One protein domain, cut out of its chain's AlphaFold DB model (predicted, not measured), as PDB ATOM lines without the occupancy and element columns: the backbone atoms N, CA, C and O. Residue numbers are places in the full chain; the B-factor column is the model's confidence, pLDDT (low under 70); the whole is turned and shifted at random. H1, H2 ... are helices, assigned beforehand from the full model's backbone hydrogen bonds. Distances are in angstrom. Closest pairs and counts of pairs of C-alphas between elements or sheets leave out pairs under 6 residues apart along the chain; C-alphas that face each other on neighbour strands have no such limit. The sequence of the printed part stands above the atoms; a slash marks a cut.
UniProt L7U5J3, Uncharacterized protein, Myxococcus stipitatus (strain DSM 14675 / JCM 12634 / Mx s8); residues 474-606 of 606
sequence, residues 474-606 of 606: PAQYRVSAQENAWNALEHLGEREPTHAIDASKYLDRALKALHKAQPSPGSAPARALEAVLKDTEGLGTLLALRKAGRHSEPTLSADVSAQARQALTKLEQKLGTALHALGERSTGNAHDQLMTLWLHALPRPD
ATOM      1  N   PRO A 474     110.476   1.318  81.343       65.88
ATOM      2  CA  PRO A 474     109.569   0.327  81.912       65.88
ATOM      3  C   PRO A 474     110.294  -0.922  82.430       65.88
ATOM      4  O   PRO A 474     109.942  -1.413  83.495       65.88
ATOM      5  N   ALA A 475     111.336  -1.398  81.737       57.22
ATOM      6  CA  ALA A 475     112.144  -2.545  82.164       57.22
ATOM      7  C   ALA A 475     112.853  -2.291  83.507       57.22
ATOM      8  O   ALA A 475     112.827  -3.152  84.384       57.22
ATOM      9  N   GLN A 476     113.385  -1.082  83.718       56.09
ATOM     10  CA  GLN A 476     113.969  -0.683  85.003       56.09
ATOM     11  C   GLN A 476     112.938  -0.755  86.139       56.09
ATOM     12  O   GLN A 476     113.197  -1.295  87.215       56.09
ATOM     13  N   TYR A 477     111.720  -0.282  85.891       63.78
ATOM     14  CA  TYR A 477     110.648  -0.393  86.873       63.78
ATOM     15  C   TYR A 477     110.210  -1.841  87.143       63.78
ATOM     16  O   TYR A 477     109.836  -2.148  88.274       63.78
ATOM     17  N   ARG A 478     110.288  -2.755  86.164       60.44
ATOM     18  CA  ARG A 478     109.985  -4.186  86.383       60.44
ATOM     19  C   ARG A 478     110.977  -4.832  87.336       60.44
ATOM     20  O   ARG A 478     110.565  -5.494  88.286       60.44
ATOM     21  N   VAL A 479     112.263  -4.599  87.100       54.12
ATOM     22  CA  VAL A 479     113.340  -5.148  87.929       54.12
ATOM     23  C   VAL A 479     113.268  -4.567  89.342       54.12
ATOM     24  O   VAL A 479     113.324  -5.310  90.316       54.12
ATOM     25  N   SER A 480     113.004  -3.264  89.486       59.22
ATOM     26  CA  SER A 480     112.784  -2.672  90.811       59.22
ATOM     27  C   SER A 480     111.540  -3.226  91.508       59.22
ATOM     28  O   SER A 480     111.553  -3.439  92.723       59.22
ATOM     29  N   ALA A 481     110.460  -3.488  90.767       58.03
ATOM     30  CA  ALA A 481     109.281  -4.130  91.330       58.03
ATOM     31  C   ALA A 481     109.613  -5.526  91.872       58.03
ATOM     32  O   ALA A 481     109.188  -5.862  92.973       58.03
ATOM     33  N   GLN A 482     110.414  -6.297  91.133       56.50
ATOM     34  CA  GLN A 482     110.868  -7.629  91.524       56.50
ATOM     35  C   GLN A 482     111.780  -7.596  92.758       56.50
ATOM     36  O   GLN A 482     111.528  -8.330  93.710       56.50
ATOM     37  N   GLU A 483     112.790  -6.722  92.786       54.25
ATOM     38  CA  GLU A 483     113.679  -6.542  93.945       54.25
ATOM     39  C   GLU A 483     112.890  -6.194  95.217       54.25
ATOM     40  O   GLU A 483     113.094  -6.774  96.282       54.25
ATOM     41  N   ASN A 484     111.972  -5.228  95.125       56.78
ATOM     42  CA  ASN A 484     111.159  -4.818  96.267       56.78
ATOM     43  C   ASN A 484     110.136  -5.886  96.662       56.78
ATOM     44  O   ASN A 484     109.849  -6.028  97.850       56.78
ATOM     45  N   ALA A 485     109.596  -6.642  95.702       56.53
ATOM     46  CA  ALA A 485     108.747  -7.781  96.010       56.53
ATOM     47  C   ALA A 485     109.544  -8.784  96.847       56.53
ATOM     48  O   ALA A 485     109.122  -9.065  97.961       56.53
ATOM     49  N   TRP A 486     110.730  -9.200  96.394       54.16
ATOM     50  CA  TRP A 486     111.616 -10.122  97.120       54.16
ATOM     51  C   TRP A 486     111.924  -9.659  98.548       54.16
ATOM     52  O   TRP A 486     111.687 -10.403  99.498       54.16
ATOM     53  N   ASN A 487     112.344  -8.401  98.711       54.41
ATOM     54  CA  ASN A 487     112.601  -7.807 100.028       54.41
ATOM     55  C   ASN A 487     111.353  -7.827 100.929       54.41
ATOM     56  O   ASN A 487     111.449  -8.022 102.142       54.41
ATOM     57  N   ALA A 488     110.161  -7.636 100.356       57.81
ATOM     58  CA  ALA A 488     108.915  -7.779 101.096       57.81
ATOM     59  C   ALA A 488     108.626  -9.242 101.483       57.81
ATOM     60  O   ALA A 488     108.122  -9.477 102.581       57.81
ATOM     61  N   LEU A 489     108.945 -10.221 100.622       54.16
ATOM     62  CA  LEU A 489     108.688 -11.648 100.874       54.16
ATOM     63  C   LEU A 489     109.487 -12.178 102.065       54.16
ATOM     64  O   LEU A 489     108.916 -12.890 102.894       54.16
ATOM     65  N   GLU A 490     110.760 -11.784 102.187       51.44
ATOM     66  CA  GLU A 490     111.627 -12.160 103.317       51.44
ATOM     67  C   GLU A 490     110.987 -11.825 104.672       51.44
ATOM     68  O   GLU A 490     111.119 -12.569 105.640       51.44
ATOM     69  N   HIS A 491     110.215 -10.738 104.716       53.41
ATOM     70  CA  HIS A 491     109.594 -10.222 105.931       53.41
ATOM     71  C   HIS A 491     108.122 -10.678 106.072       53.41
ATOM     72  O   HIS A 491     107.591 -10.774 107.178       53.41
ATOM     73  N   LEU A 492     107.427 -11.022 104.983       52.56
ATOM     74  CA  LEU A 492     106.022 -11.460 105.027       52.56
ATOM     75  C   LEU A 492     105.824 -12.944 105.374       52.56
ATOM     76  O   LEU A 492     104.767 -13.303 105.906       52.56
ATOM     77  N   GLY A 493     106.814 -13.805 105.114       46.25
ATOM     78  CA  GLY A 493     106.710 -15.260 105.318       46.25
ATOM     79  C   GLY A 493     106.419 -15.697 106.764       46.25
ATOM     80  O   GLY A 493     105.904 -16.795 107.005       46.25
ATOM     81  N   GLU A 494     106.685 -14.829 107.743       50.62
ATOM     82  CA  GLU A 494     106.544 -15.150 109.166       50.62
ATOM     83  C   GLU A 494     105.187 -14.754 109.779       50.62
ATOM     84  O   GLU A 494     104.854 -15.220 110.868       50.62
ATOM     85  N   ARG A 495     104.350 -13.966 109.077       58.72
ATOM     86  CA  ARG A 495     103.033 -13.459 109.547       58.72
ATOM     87  C   ARG A 495     103.055 -12.725 110.902       58.72
ATOM     88  O   ARG A 495     102.001 -12.528 111.517       58.72
ATOM     89  N   GLU A 496     104.224 -12.318 111.386       71.56
ATOM     90  CA  GLU A 496     104.338 -11.527 112.607       71.56
ATOM     91  C   GLU A 496     104.002 -10.053 112.324       71.56
ATOM     92  O   GLU A 496     104.446  -9.504 111.311       71.56
ATOM     93  N   PRO A 497     103.227  -9.379 113.196       77.88
ATOM     94  CA  PRO A 497     102.806  -7.997 112.963       77.88
ATOM     95  C   PRO A 497     103.973  -7.025 112.745       77.88
ATOM     96  O   PRO A 497     103.886  -6.153 111.887       77.88
ATOM     97  N   THR A 498     105.084  -7.205 113.462       76.12
ATOM     98  CA  THR A 498     106.292  -6.378 113.320       76.12
ATOM     99  C   THR A 498     106.894  -6.494 111.922       76.12
ATOM    100  O   THR A 498     107.190  -5.475 111.298       76.12
ATOM    101  N   HIS A 499     107.002  -7.713 111.388       71.81
ATOM    102  CA  HIS A 499     107.564  -7.942 110.059       71.81
ATOM    103  C   HIS A 499     106.617  -7.487 108.944       71.81
ATOM    104  O   HIS A 499     107.074  -6.932 107.952       71.81
ATOM    105  N   ALA A 500     105.297  -7.602 109.128       74.00
ATOM    106  CA  ALA A 500     104.324  -7.033 108.191       74.00
ATOM    107  C   ALA A 500     104.402  -5.493 108.128       74.00
ATOM    108  O   ALA A 500     104.327  -4.904 107.046       74.00
ATOM    109  N   ILE A 501     104.594  -4.828 109.276       76.62
ATOM    110  CA  ILE A 501     104.850  -3.381 109.320       76.62
ATOM    111  C   ILE A 501     106.193  -3.070 108.637       76.62
ATOM    112  O   ILE A 501     106.286  -2.075 107.912       76.62
ATOM    113  N   ASP A 502     107.225  -3.900 108.820       77.62
ATOM    114  CA  ASP A 502     108.523  -3.677 108.179       77.62
ATOM    115  C   ASP A 502     108.479  -3.828 106.652       77.62
ATOM    116  O   ASP A 502     108.887  -2.913 105.929       77.62
ATOM    117  N   ALA A 503     107.847  -4.899 106.172       70.00
ATOM    118  CA  ALA A 503     107.663  -5.218 104.759       70.00
ATOM    119  C   ALA A 503     106.876  -4.148 103.985       70.00
ATOM    120  O   ALA A 503     107.051  -4.004 102.776       70.00
ATOM    121  N   SER A 504     106.017  -3.375 104.662       81.94
ATOM    122  CA  SER A 504     105.106  -2.411 104.027       81.94
ATOM    123  C   SER A 504     105.797  -1.400 103.106       81.94
ATOM    124  O   SER A 504     105.256  -1.082 102.048       81.94
ATOM    125  N   LYS A 505     107.014  -0.937 103.442       81.69
ATOM    126  CA  LYS A 505     107.780  -0.030 102.564       81.69
ATOM    127  C   LYS A 505     108.172  -0.696 101.247       81.69
ATOM    128  O   LYS A 505     108.159  -0.041 100.212       81.69
ATOM    129  N   TYR A 506     108.530  -1.975 101.287       68.06
ATOM    130  CA  TYR A 506     108.959  -2.722 100.116       68.06
ATOM    131  C   TYR A 506     107.745  -3.091  99.262       68.06
ATOM    132  O   TYR A 506     107.788  -2.934  98.050       68.06
ATOM    133  N   LEU A 507     106.610  -3.425  99.883       73.12
ATOM    134  CA  LEU A 507     105.339  -3.621  99.176       73.12
ATOM    135  C   LEU A 507     104.883  -2.374  98.414       73.12
ATOM    136  O   LEU A 507     104.539  -2.460  97.238       73.12
ATOM    137  N   ASP A 508     104.908  -1.212  99.066       83.69
ATOM    138  CA  ASP A 508     104.552   0.064  98.440       83.69
ATOM    139  C   ASP A 508     105.458   0.383  97.243       83.69
ATOM    140  O   ASP A 508     104.975   0.729  96.163       83.69
ATOM    141  N   ARG A 509     106.772   0.192  97.402       72.50
ATOM    142  CA  ARG A 509     107.749   0.380  96.320       72.50
ATOM    143  C   ARG A 509     107.539  -0.601  95.175       72.50
ATOM    144  O   ARG A 509     107.528  -0.177  94.022       72.50
ATOM    145  N   ALA A 510     107.311  -1.878  95.483       70.06
ATOM    146  CA  ALA A 510     107.068  -2.916  94.490       70.06
ATOM    147  C   ALA A 510     105.836  -2.590  93.640       70.06
ATOM    148  O   ALA A 510     105.912  -2.588  92.416       70.06
ATOM    149  N   LEU A 511     104.719  -2.238  94.283       79.44
ATOM    150  CA  LEU A 511     103.470  -1.902  93.602       79.44
ATOM    151  C   LEU A 511     103.583  -0.607  92.780       79.44
ATOM    152  O   LEU A 511     103.072  -0.554  91.661       79.44
ATOM    153  N   LYS A 512     104.279   0.424  93.284       83.69
ATOM    154  CA  LYS A 512     104.533   1.670  92.533       83.69
ATOM    155  C   LYS A 512     105.400   1.428  91.307       83.69
ATOM    156  O   LYS A 512     105.066   1.919  90.230       83.69
ATOM    157  N   ALA A 513     106.483   0.671  91.458       72.62
ATOM    158  CA  ALA A 513     107.356   0.308  90.352       72.62
ATOM    159  C   ALA A 513     106.591  -0.545  89.324       72.62
ATOM    160  O   ALA A 513     106.579  -0.227  88.140       72.62
ATOM    161  N   LEU A 514     105.817  -1.532  89.774       71.81
ATOM    162  CA  LEU A 514     104.986  -2.369  88.908       71.81
ATOM    163  C   LEU A 514     103.929  -1.562  88.138       71.81
ATOM    164  O   LEU A 514     103.676  -1.836  86.965       71.81
ATOM    165  N   HIS A 515     103.345  -0.541  88.771       83.25
ATOM    166  CA  HIS A 515     102.425   0.395  88.125       83.25
ATOM    167  C   HIS A 515     103.137   1.271  87.078       83.25
ATOM    168  O   HIS A 515     102.594   1.508  86.002       83.25
ATOM    169  N   LYS A 516     104.364   1.730  87.353       81.06
ATOM    170  CA  LYS A 516     105.180   2.528  86.416       81.06
ATOM    171  C   LYS A 516     105.756   1.709  85.258       81.06
ATOM    172  O   LYS A 516     106.016   2.260  84.195       81.06
ATOM    173  N   ALA A 517     105.899   0.400  85.437       71.62
ATOM    174  CA  ALA A 517     106.294  -0.528  84.386       71.62
ATOM    175  C   ALA A 517     105.182  -0.816  83.357       71.62
ATOM    176  O   ALA A 517     105.438  -1.493  82.354       71.62
ATOM    177  N   GLN A 518     103.950  -0.351  83.605       77.50
ATOM    178  CA  GLN A 518     102.817  -0.608  82.720       77.50
ATOM    179  C   GLN A 518     102.945   0.177  81.409       77.50
ATOM    180  O   GLN A 518     103.153   1.389  81.446       77.50
ATOM    181  N   PRO A 519     102.752  -0.472  80.245       65.06
ATOM    182  CA  PRO A 519     102.876   0.187  78.944       65.06
ATOM    183  C   PRO A 519     101.767   1.218  78.684       65.06
ATOM    184  O   PRO A 519     101.982   2.167  77.936       65.06
ATOM    185  N   SER A 520     100.600   1.057  79.319       72.38
ATOM    186  CA  SER A 520      99.439   1.931  79.121       72.38
ATOM    187  C   SER A 520      98.848   2.378  80.461       72.38
ATOM    188  O   SER A 520      98.275   1.546  81.178       72.38
ATOM    189  N   PRO A 521      98.913   3.683  80.795       64.69
ATOM    190  CA  PRO A 521      98.199   4.247  81.935       64.69
ATOM    191  C   PRO A 521      96.698   3.953  81.804       64.69
ATOM    192  O   PRO A 521      96.079   4.281  80.794       64.69
ATOM    193  N   GLY A 522      96.109   3.294  82.802       72.75
ATOM    194  CA  GLY A 522      94.686   2.940  82.795       72.75
ATOM    195  C   GLY A 522      94.331   1.588  82.162       72.75
ATOM    196  O   GLY A 522      93.142   1.303  82.011       72.75
ATOM    197  N   SER A 523      95.306   0.733  81.834       80.25
ATOM    198  CA  SER A 523      95.050  -0.690  81.552       80.25
ATOM    199  C   SER A 523      94.343  -1.384  82.734       80.25
ATOM    200  O   SER A 523      94.338  -0.876  83.859       80.25
ATOM    201  N   ALA A 524      93.725  -2.552  82.511       79.44
ATOM    202  CA  ALA A 524      93.132  -3.324  83.611       79.44
ATOM    203  C   ALA A 524      94.160  -3.654  84.724       79.44
ATOM    204  O   ALA A 524      93.843  -3.376  85.883       79.44
ATOM    205  N   PRO A 525      95.399  -4.092  84.404       74.62
ATOM    206  CA  PRO A 525      96.505  -4.180  85.364       74.62
ATOM    207  C   PRO A 525      96.807  -2.877  86.105       74.62
ATOM    208  O   PRO A 525      96.867  -2.877  87.331       74.62
ATOM    209  N   ALA A 526      96.938  -1.753  85.392       82.12
ATOM    210  CA  ALA A 526      97.246  -0.468  86.017       82.12
ATOM    211  C   ALA A 526      96.157  -0.050  87.019       82.12
ATOM    212  O   ALA A 526      96.472   0.320  88.146       82.12
ATOM    213  N   ARG A 527      94.875  -0.198  86.658       85.75
ATOM    214  CA  ARG A 527      93.744   0.109  87.552       85.75
ATOM    215  C   ARG A 527      93.687  -0.815  88.768       85.75
ATOM    216  O   ARG A 527      93.378  -0.354  89.864       85.75
ATOM    217  N   ALA A 528      93.981  -2.103  88.586       83.56
ATOM    218  CA  ALA A 528      94.026  -3.069  89.679       83.56
ATOM    219  C   ALA A 528      95.143  -2.726  90.683       83.56
ATOM    220  O   ALA A 528      94.900  -2.706  91.888       83.56
ATOM    221  N   LEU A 529      96.337  -2.375  90.193       83.69
ATOM    222  CA  LEU A 529      97.462  -1.928  91.023       83.69
ATOM    223  C   LEU A 529      97.166  -0.602  91.730       83.69
ATOM    224  O   LEU A 529      97.434  -0.457  92.921       83.69
ATOM    225  N   GLU A 530      96.575   0.356  91.017       87.69
ATOM    226  CA  GLU A 530      96.214   1.662  91.564       87.69
ATOM    227  C   GLU A 530      95.191   1.543  92.705       87.69
ATOM    228  O   GLU A 530      95.288   2.260  93.702       87.69
ATOM    229  N   ALA A 531      94.248   0.600  92.611       85.62
ATOM    230  CA  ALA A 531      93.280   0.330  93.671       85.62
ATOM    231  C   ALA A 531      93.934  -0.179  94.969       85.62
ATOM    232  O   ALA A 531      93.455   0.149  96.055       85.62
ATOM    233  N   VAL A 532      95.025  -0.947  94.866       86.44
ATOM    234  CA  VAL A 532      95.808  -1.402  96.030       86.44
ATOM    235  C   VAL A 532      96.699  -0.274  96.556       86.44
ATOM    236  O   VAL A 532      96.788  -0.078  97.761       86.44
ATOM    237  N   LEU A 533      97.312   0.524  95.677       87.94
ATOM    238  CA  LEU A 533      98.147   1.668  96.072       87.94
ATOM    239  C   LEU A 533      97.361   2.786  96.771       87.94
ATOM    240  O   LEU A 533      97.910   3.491  97.615       87.94
ATOM    241  N   LYS A 534      96.079   2.958  96.432       88.81
ATOM    242  CA  LYS A 534      95.171   3.925  97.070       88.81
ATOM    243  C   LYS A 534      94.496   3.384  98.337       88.81
ATOM    244  O   LYS A 534      93.642   4.063  98.903       88.81
ATOM    245  N   ASP A 535      94.847   2.178  98.780       89.44
ATOM    246  CA  ASP A 535      94.275   1.565  99.974       89.44
ATOM    247  C   ASP A 535      94.732   2.266 101.261       89.44
ATOM    248  O   ASP A 535      95.921   2.340 101.576       89.44
ATOM    249  N   THR A 536      93.764   2.732 102.049       90.94
ATOM    250  CA  THR A 536      94.003   3.354 103.355       90.94
ATOM    251  C   THR A 536      93.820   2.390 104.522       90.94
ATOM    252  O   THR A 536      94.241   2.724 105.623       90.94
ATOM    253  N   GLU A 537      93.188   1.226 104.323       90.94
ATOM    254  CA  GLU A 537      92.818   0.311 105.416       90.94
ATOM    255  C   GLU A 537      93.827  -0.826 105.620       90.94
ATOM    256  O   GLU A 537      94.056  -1.233 106.760       90.94
ATOM    257  N   GLY A 538      94.437  -1.334 104.549       90.81
ATOM    258  CA  GLY A 538      95.470  -2.367 104.580       90.81
ATOM    259  C   GLY A 538      96.880  -1.789 104.479       90.81
ATOM    260  O   GLY A 538      97.503  -1.490 105.501       90.81
ATOM    261  N   LEU A 539      97.394  -1.615 103.256       89.00
ATOM    262  CA  LEU A 539      98.768  -1.138 103.029       89.00
ATOM    263  C   LEU A 539      99.001   0.244 103.659       89.00
ATOM    264  O   LEU A 539     100.019   0.451 104.321       89.00
ATOM    265  N   GLY A 540      98.039   1.164 103.524       91.12
ATOM    266  CA  GLY A 540      98.110   2.497 104.125       91.12
ATOM    267  C   GLY A 540      98.258   2.473 105.650       91.12
ATOM    268  O   GLY A 540      99.100   3.188 106.198       91.12
ATOM    269  N   THR A 541      97.517   1.601 106.341       92.56
ATOM    270  CA  THR A 541      97.635   1.421 107.796       92.56
ATOM    271  C   THR A 541      99.008   0.870 108.182       92.56
ATOM    272  O   THR A 541      99.640   1.390 109.101       92.56
ATOM    273  N   LEU A 542      99.517  -0.141 107.466       89.25
ATOM    274  CA  LEU A 542     100.846  -0.707 107.734       89.25
ATOM    275  C   LEU A 542     101.962   0.332 107.529       89.25
ATOM    276  O   LEU A 542     102.858   0.446 108.368       89.25
ATOM    277  N   LEU A 543     101.871   1.150 106.477       90.69
ATOM    278  CA  LEU A 543     102.798   2.258 106.227       90.69
ATOM    279  C   LEU A 543     102.725   3.337 107.317       90.69
ATOM    280  O   LEU A 543     103.759   3.868 107.732       90.69
ATOM    281  N   ALA A 544     101.527   3.656 107.815       91.75
ATOM    282  CA  ALA A 544     101.353   4.611 108.907       91.75
ATOM    283  C   ALA A 544     101.992   4.103 110.211       91.75
ATOM    284  O   ALA A 544     102.739   4.840 110.862       91.75
ATOM    285  N   LEU A 545     101.778   2.826 110.550       87.62
ATOM    286  CA  LEU A 545     102.422   2.172 111.692       87.62
ATOM    287  C   LEU A 545     103.948   2.145 111.541       87.62
ATOM    288  O   LEU A 545     104.678   2.400 112.503       87.62
ATOM    289  N   ARG A 546     104.445   1.910 110.321       86.69
ATOM    290  CA  ARG A 546     105.875   1.969 110.016       86.69
ATOM    291  C   ARG A 546     106.442   3.361 110.257       86.69
ATOM    292  O   ARG A 546     107.459   3.482 110.937       86.69
ATOM    293  N   LYS A 547     105.792   4.398 109.718       87.69
ATOM    294  CA  LYS A 547     106.202   5.804 109.865       87.69
ATOM    295  C   LYS A 547     106.216   6.245 111.329       87.69
ATOM    296  O   LYS A 547     107.052   7.058 111.707       87.69
ATOM    297  N   ALA A 548     105.340   5.675 112.153       85.94
ATOM    298  CA  ALA A 548     105.332   5.871 113.599       85.94
ATOM    299  C   ALA A 548     106.455   5.116 114.347       85.94
ATOM    300  O   ALA A 548     106.494   5.161 115.572       85.94
ATOM    301  N   GLY A 549     107.353   4.414 113.644       80.50
ATOM    302  CA  GLY A 549     108.492   3.704 114.238       80.50
ATOM    303  C   GLY A 549     108.139   2.374 114.907       80.50
ATOM    304  O   GLY A 549     108.980   1.794 115.585       80.50
ATOM    305  N   ARG A 550     106.921   1.849 114.713       72.88
ATOM    306  CA  ARG A 550     106.458   0.650 115.441       72.88
ATOM    307  C   ARG A 550     107.215  -0.625 115.064       72.88
ATOM    308  O   ARG A 550     107.391  -1.498 115.896       72.88
ATOM    309  N   HIS A 551     107.721  -0.714 113.836       67.88
ATOM    310  CA  HIS A 551     108.509  -1.859 113.359       67.88
ATOM    311  C   HIS A 551     109.821  -2.099 114.127       67.88
ATOM    312  O   HIS A 551     110.306  -3.222 114.143       67.88
ATOM    313  N   SER A 552     110.402  -1.069 114.751       66.81
ATOM    314  CA  SER A 552     111.634  -1.198 115.543       66.81
ATOM    315  C   SER A 552     111.381  -1.529 117.016       66.81
ATOM    316  O   SER A 552     112.330  -1.654 117.789       66.81
ATOM    317  N   GLU A 553     110.117  -1.642 117.433       69.62
ATOM    318  CA  GLU A 553     109.786  -2.019 118.803       69.62
ATOM    319  C   GLU A 553     110.007  -3.530 118.994       69.62
ATOM    320  O   GLU A 553     109.425  -4.332 118.262       69.62
ATOM    321  N   PRO A 554     110.799  -3.953 119.998       59.12
ATOM    322  CA  PRO A 554     111.064  -5.371 120.253       59.12
ATOM    323  C   PRO A 554     109.803  -6.141 120.673       59.12
ATOM    324  O   PRO A 554     109.750  -7.365 120.584       59.12
ATOM    325  N   THR A 555     108.773  -5.446 121.158       74.62
ATOM    326  CA  THR A 555     107.454  -6.021 121.424       74.62
ATOM    327  C   THR A 555     106.393  -4.960 121.178       74.62
ATOM    328  O   THR A 555     106.380  -3.923 121.838       74.62
ATOM    329  N   LEU A 556     105.496  -5.231 120.234       76.56
ATOM    330  CA  LEU A 556     104.364  -4.361 119.940       76.56
ATOM    331  C   LEU A 556     103.309  -4.460 121.045       76.56
ATOM    332  O   LEU A 556     103.040  -5.540 121.573       76.56
ATOM    333  N   SER A 557     102.642  -3.344 121.340       81.31
ATOM    334  CA  SER A 557     101.442  -3.376 122.185       81.31
ATOM    335  C   SER A 557     100.347  -4.264 121.573       81.31
ATOM    336  O   SER A 557     100.316  -4.501 120.358       81.31
ATOM    337  N   ALA A 558      99.429  -4.750 122.413       85.69
ATOM    338  CA  ALA A 558      98.303  -5.572 121.970       85.69
ATOM    339  C   ALA A 558      97.449  -4.850 120.912       85.69
ATOM    340  O   ALA A 558      97.107  -5.448 119.891       85.69
ATOM    341  N   ASP A 559      97.205  -3.551 121.104       87.94
ATOM    342  CA  ASP A 559      96.426  -2.725 120.181       87.94
ATOM    343  C   ASP A 559      97.122  -2.570 118.825       87.94
ATOM    344  O   ASP A 559      96.501  -2.765 117.782       87.94
ATOM    345  N   VAL A 560      98.431  -2.290 118.815       82.62
ATOM    346  CA  VAL A 560      99.201  -2.150 117.565       82.62
ATOM    347  C   VAL A 560      99.314  -3.489 116.837       82.62
ATOM    348  O   VAL A 560      99.184  -3.545 115.614       82.62
ATOM    349  N   SER A 561      99.485  -4.586 117.576       84.12
ATOM    350  CA  SER A 561      99.494  -5.937 117.010       84.12
ATOM    351  C   SER A 561      98.153  -6.296 116.370       84.12
ATOM    352  O   SER A 561      98.127  -6.874 115.282       84.12
ATOM    353  N   ALA A 562      97.036  -5.953 117.019       89.44
ATOM    354  CA  ALA A 562      95.697  -6.175 116.485       89.44
ATOM    355  C   ALA A 562      95.446  -5.334 115.224       89.44
ATOM    356  O   ALA A 562      94.993  -5.873 114.214       89.44
ATOM    357  N   GLN A 563      95.821  -4.052 115.249       88.31
ATOM    358  CA  GLN A 563      95.715  -3.155 114.094       88.31
ATOM    359  C   GLN A 563      96.525  -3.660 112.896       88.31
ATOM    360  O   GLN A 563      96.003  -3.721 111.786       88.31
ATOM    361  N   ALA A 564      97.773  -4.086 113.105       86.88
ATOM    362  CA  ALA A 564      98.616  -4.618 112.037       86.88
ATOM    363  C   ALA A 564      98.078  -5.938 111.454       86.88
ATOM    364  O   ALA A 564      98.122  -6.133 110.241       86.88
ATOM    365  N   ARG A 565      97.504  -6.825 112.282       88.00
ATOM    366  CA  ARG A 565      96.832  -8.046 111.794       88.00
ATOM    367  C   ARG A 565      95.591  -7.721 110.970       88.00
ATOM    368  O   ARG A 565      95.412  -8.291 109.899       88.00
ATOM    369  N   GLN A 566      94.761  -6.793 111.443       91.94
ATOM    370  CA  GLN A 566      93.577  -6.348 110.711       91.94
ATOM    371  C   GLN A 566      93.961  -5.709 109.370       91.94
ATOM    372  O   GLN A 566      93.353  -6.023 108.347       91.94
ATOM    373  N   ALA A 567      94.997  -4.870 109.363       90.81
ATOM    374  CA  ALA A 567      95.534  -4.261 108.155       90.81
ATOM    375  C   ALA A 567      96.086  -5.311 107.175       90.81
ATOM    376  O   ALA A 567      95.825  -5.226 105.978       90.81
ATOM    377  N   LEU A 568      96.775  -6.346 107.666       85.75
ATOM    378  CA  LEU A 568      97.249  -7.448 106.824       85.75
ATOM    379  C   LEU A 568      96.083  -8.199 106.163       85.75
ATOM    380  O   LEU A 568      96.097  -8.400 104.953       85.75
ATOM    381  N   THR A 569      95.030  -8.535 106.913       88.81
ATOM    382  CA  THR A 569      93.828  -9.173 106.343       88.81
ATOM    383  C   THR A 569      93.136  -8.280 105.311       88.81
ATOM    384  O   THR A 569      92.648  -8.764 104.289       88.81
ATOM    385  N   LYS A 570      93.094  -6.963 105.539       91.44
ATOM    386  CA  LYS A 570      92.549  -6.003 104.570       91.44
ATOM    387  C   LYS A 570      93.394  -5.935 103.301       91.44
ATOM    388  O   LYS A 570      92.831  -5.935 102.210       91.44
ATOM    389  N   LEU A 571      94.718  -5.949 103.433       86.69
ATOM    390  CA  LEU A 571      95.636  -6.013 102.299       86.69
ATOM    391  C   LEU A 571      95.414  -7.288 101.467       86.69
ATOM    392  O   LEU A 571      95.294  -7.192 100.249       86.69
ATOM    393  N   GLU A 572      95.270  -8.454 102.103       86.75
ATOM    394  CA  GLU A 572      94.947  -9.723 101.422       86.75
ATOM    395  C   GLU A 572      93.627  -9.637 100.642       86.75
ATOM    396  O   GLU A 572      93.530 -10.041  99.485       86.75
ATOM    397  N   GLN A 573      92.593  -9.033 101.229       89.50
ATOM    398  CA  GLN A 573      91.322  -8.825 100.530       89.50
ATOM    399  C   GLN A 573      91.478  -7.909  99.308       89.50
ATOM    400  O   GLN A 573      90.880  -8.164  98.256       89.50
ATOM    401  N   LYS A 574      92.282  -6.845  99.422       88.62
ATOM    402  CA  LYS A 574      92.543  -5.904  98.323       88.62
ATOM    403  C   LYS A 574      93.351  -6.551  97.201       88.62
ATOM    404  O   LYS A 574      92.961  -6.414  96.044       88.62
ATOM    405  N   LEU A 575      94.406  -7.297  97.530       81.19
ATOM    406  CA  LEU A 575      95.202  -8.053  96.560       81.19
ATOM    407  C   LEU A 575      94.357  -9.128  95.867       81.19
ATOM    408  O   LEU A 575      94.373  -9.219  94.642       81.19
ATOM    409  N   GLY A 576      93.541  -9.873  96.616       84.38
ATOM    410  CA  GLY A 576      92.600 -10.842  96.050       84.38
ATOM    411  C   GLY A 576      91.577 -10.205  95.102       84.38
ATOM    412  O   GLY A 576      91.302 -10.747  94.034       84.38
ATOM    413  N   THR A 577      91.056  -9.020  95.440       87.19
ATOM    414  CA  THR A 577      90.142  -8.264  94.562       87.19
ATOM    415  C   THR A 577      90.847  -7.796  93.287       87.19
ATOM    416  O   THR A 577      90.282  -7.901  92.199       87.19
ATOM    417  N   ALA A 578      92.086  -7.307  93.408       84.62
ATOM    418  CA  ALA A 578      92.898  -6.884  92.271       84.62
ATOM    419  C   ALA A 578      93.180  -8.056  91.319       84.62
ATOM    420  O   ALA A 578      92.963  -7.926  90.119       84.62
ATOM    421  N   LEU A 579      93.565  -9.218  91.849       75.81
ATOM    422  CA  LEU A 579      93.757 -10.442  91.068       75.81
ATOM    423  C   LEU A 579      92.480 -10.900  90.372       75.81
ATOM    424  O   LEU A 579      92.507 -11.220  89.186       75.81
ATOM    425  N   HIS A 580      91.350 -10.861  91.078       83.50
ATOM    426  CA  HIS A 580      90.069 -11.234  90.494       83.50
ATOM    427  C   HIS A 580      89.687 -10.334  89.313       83.50
ATOM    428  O   HIS A 580      89.198 -10.826  88.298       83.50
ATOM    429  N   ALA A 581      89.971  -9.031  89.406       81.19
ATOM    430  CA  ALA A 581      89.771  -8.091  88.305       81.19
ATOM    431  C   ALA A 581      90.668  -8.384  87.085       81.19
ATOM    432  O   ALA A 581      90.329  -7.977  85.974       81.19
ATOM    433  N   LEU A 582      91.778  -9.103  87.277       69.75
ATOM    434  CA  LEU A 582      92.664  -9.594  86.215       69.75
ATOM    435  C   LEU A 582      92.294 -10.997  85.714       69.75
ATOM    436  O   LEU A 582      92.987 -11.535  84.859       69.75
ATOM    437  N   GLY A 583      91.194 -11.575  86.204       72.19
ATOM    438  CA  GLY A 583      90.741 -12.917  85.834       72.19
ATOM    439  C   GLY A 583      91.387 -14.043  86.643       72.19
ATOM    440  O   GLY A 583      91.061 -15.206  86.417       72.19
ATOM    441  N   GLU A 584      92.231 -13.715  87.621       73.19
ATOM    442  CA  GLU A 584      92.951 -14.693  88.429       73.19
ATOM    443  C   GLU A 584      92.251 -14.989  89.752       73.19
ATOM    444  O   GLU A 584      91.642 -14.128  90.394       73.19
ATOM    445  N   ARG A 585      92.351 -16.243  90.194       63.53
ATOM    446  CA  ARG A 585      91.873 -16.669  91.512       63.53
ATOM    447  C   ARG A 585      93.073 -17.073  92.350       63.53
ATOM    448  O   ARG A 585      93.709 -18.076  92.056       63.53
ATOM    449  N   SER A 586      93.341 -16.333  93.422       60.72
ATOM    450  CA  SER A 586      94.361 -16.716  94.398       60.72
ATOM    451  C   SER A 586      93.729 -16.953  95.764       60.72
ATOM    452  O   SER A 586      93.058 -16.084  96.319       60.72
ATOM    453  N   THR A 587      93.942 -18.154  96.297       54.59
ATOM    454  CA  THR A 587      93.535 -18.573  97.649       54.59
ATOM    455  C   THR A 587      94.694 -18.502  98.646       54.59
ATOM    456  O   THR A 587      94.599 -19.051  99.743       54.59
ATOM    457  N   GLY A 588      95.810 -17.893  98.241       61.50
ATOM    458  CA  GLY A 588      97.010 -17.763  99.054       61.50
ATOM    459  C   GLY A 588      96.962 -16.572 100.010       61.50
ATOM    460  O   GLY A 588      96.002 -15.804 100.041       61.50
ATOM    461  N   ASN A 589      98.011 -16.440 100.815       63.25
ATOM    462  CA  ASN A 589      98.182 -15.307 101.731       63.25
ATOM    463  C   ASN A 589      98.711 -14.061 100.983       63.25
ATOM    464  O   ASN A 589      98.949 -14.125  99.776       63.25
ATOM    465  N   ALA A 590      98.924 -12.938 101.682       63.94
ATOM    466  CA  ALA A 590      99.382 -11.681 101.063       63.94
ATOM    467  C   ALA A 590     100.625 -11.844 100.166       63.94
ATOM    468  O   ALA A 590     100.711 -11.215  99.113       63.94
ATOM    469  N   HIS A 591     101.567 -12.698 100.571       59.03
ATOM    470  CA  HIS A 591     102.776 -13.000  99.806       59.03
ATOM    471  C   HIS A 591     102.437 -13.690  98.478       59.03
ATOM    472  O   HIS A 591     102.850 -13.225  97.416       59.03
ATOM    473  N   ASP A 592     101.625 -14.747  98.520       59.06
ATOM    474  CA  ASP A 592     101.261 -15.521  97.327       59.06
ATOM    475  C   ASP A 592     100.477 -14.652  96.337       59.06
ATOM    476  O   ASP A 592     100.737 -14.662  95.137       59.06
ATOM    477  N   GLN A 593      99.549 -13.843  96.855       64.88
ATOM    478  CA  GLN A 593      98.730 -12.942  96.052       64.88
ATOM    479  C   GLN A 593      99.546 -11.808  95.422       64.88
ATOM    480  O   GLN A 593      99.283 -11.437  94.280       64.88
ATOM    481  N   LEU A 594     100.554 -11.271  96.116       62.53
ATOM    482  CA  LEU A 594     101.452 -10.268  95.541       62.53
ATOM    483  C   LEU A 594     102.285 -10.855  94.395       62.53
ATOM    484  O   LEU A 594     102.413 -10.218  93.351       62.53
ATOM    485  N   MET A 595     102.808 -12.072  94.566       58.97
ATOM    486  CA  MET A 595     103.578 -12.750  93.521       58.97
ATOM    487  C   MET A 595     102.718 -13.084  92.305       58.97
ATOM    488  O   MET A 595     103.135 -12.836  91.175       58.97
ATOM    489  N   THR A 596     101.489 -13.562  92.514       60.66
ATOM    490  CA  THR A 596     100.526 -13.721  91.416       60.66
ATOM    491  C   THR A 596     100.241 -12.372  90.749       60.66
ATOM    492  O   THR A 596     100.233 -12.274  89.527       60.66
ATOM    493  N   LEU A 597     100.058 -11.296  91.517       62.94
ATOM    494  CA  LEU A 597      99.742  -9.985  90.949       62.94
ATOM    495  C   LEU A 597     100.904  -9.453  90.109       62.94
ATOM    496  O   LEU A 597     100.675  -8.892  89.045       62.94
ATOM    497  N   TRP A 598     102.142  -9.679  90.543       63.09
ATOM    498  CA  TRP A 598     103.346  -9.356  89.785       63.09
ATOM    499  C   TRP A 598     103.425 -10.117  88.455       63.09
ATOM    500  O   TRP A 598     103.564  -9.483  87.409       63.09
ATOM    501  N   LEU A 599     103.251 -11.445  88.478       59.25
ATOM    502  CA  LEU A 599     103.290 -12.290  87.276       59.25
ATOM    503  C   LEU A 599     102.232 -11.898  86.234       59.25
ATOM    504  O   LEU A 599     102.491 -11.980  85.036       59.25
ATOM    505  N   HIS A 600     101.051 -11.469  86.681       63.31
ATOM    506  CA  HIS A 600      99.917 -11.168  85.801       63.31
ATOM    507  C   HIS A 600      99.782  -9.685  85.440       63.31
ATOM    508  O   HIS A 600      99.106  -9.347  84.468       63.31
ATOM    509  N   ALA A 601     100.412  -8.785  86.195       56.50
ATOM    510  CA  ALA A 601     100.432  -7.369  85.857       56.50
ATOM    511  C   ALA A 601     101.546  -7.009  84.868       56.50
ATOM    512  O   ALA A 601     101.468  -5.951  84.250       56.50
ATOM    513  N   LEU A 602     102.578  -7.836  84.694       55.09
ATOM    514  CA  LEU A 602     103.609  -7.583  83.689       55.09
ATOM    515  C   LEU A 602     103.192  -8.131  82.318       55.09
ATOM    516  O   LEU A 602     102.812  -9.297  82.221       55.09
ATOM    517  N   PRO A 603     103.281  -7.329  81.238       49.34
ATOM    518  CA  PRO A 603     103.155  -7.868  79.893       49.34
ATOM    519  C   PRO A 603     104.261  -8.901  79.688       49.34
ATOM    520  O   PRO A 603     105.433  -8.596  79.948       49.34
ATOM    521  N   ARG A 604     103.894 -10.097  79.211       43.84
ATOM    522  CA  ARG A 604     104.881 -11.046  78.690       43.84
ATOM    523  C   ARG A 604     105.686 -10.328  77.598       43.84
ATOM    524  O   ARG A 604     105.084  -9.551  76.856       43.84
ATOM    525  N   PRO A 605     107.017 -10.486  77.550       39.38
ATOM    526  CA  PRO A 605     107.772  -9.995  76.408       39.38
ATOM    527  C   PRO A 605     107.210 -10.669  75.147       39.38
ATOM    528  O   PRO A 605     107.060 -11.891  75.127       39.38
ATOM    529  N   ASP A 606     106.814  -9.855  74.169       33.28
ATOM    530  CA  ASP A 606     106.442 -10.315  72.826       33.28
ATOM    531  C   ASP A 606     107.689 -10.717  72.026       33.28
ATOM    532  O   ASP A 606     108.729 -10.026  72.172       33.28
TER     533      ASP A 606
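AT A GLANCE: This is residues 474 to 606 of the 606 residues of an uncharacterized protein of Myxococcus stipitatus (strain DSM 14675 / JCM 12634 / Mx s8) (UniProt L7U5J3). Five helices, H1, H2, H3, H5 and H6, run roughly along the long axis as a bundle, while short H4 packs tilted on H2 and H5. The 133 printed residues, all helix by class, have six named helices in order H1 to H6. The whole is compact, radius of gyration of the C-alphas 14.3 A, spanning 49 by 27 by 22 A.

HOW THE PARTS SIT: H1, residues 474 to 492, and H2, residues 497 to 516, form a hairpin; their closest C-alphas, Ala 481 and Ala 510, are 4.0 A apart. H2 has a kink of 36 degrees near residue 505. H4, residues 539 to 547, touches H2 at a steep tilt of 60 degrees, closest C-alphas Ile 501 and Leu 542, 5.1 A. H5, residues 558 to 581, touches H3, residues 524 to 533, with residues 571 to 581 alone, closest C-alphas Ala 528 and Ala 578, 4.7 A. H6, residues 590 to 601, touches H5, closest C-alphas Glu 572 and Ala 590, 4.9 A. Every O i to N i+4 pair is within hydrogen-bond range in H3 to H6, 14 of 15 in H1 and 14 of 16 in H2.

IN THESE COORDINATES: H1 begins at C-alpha 474 (109.569, 0.327, 81.912); H6 ends at C-alpha 601 (100.432, -7.369, 85.857). H5 is 34.8 A long.

THE WHOLE: The printed part has no cut. 52 residues are under pLDDT 70, among them 474 to 495.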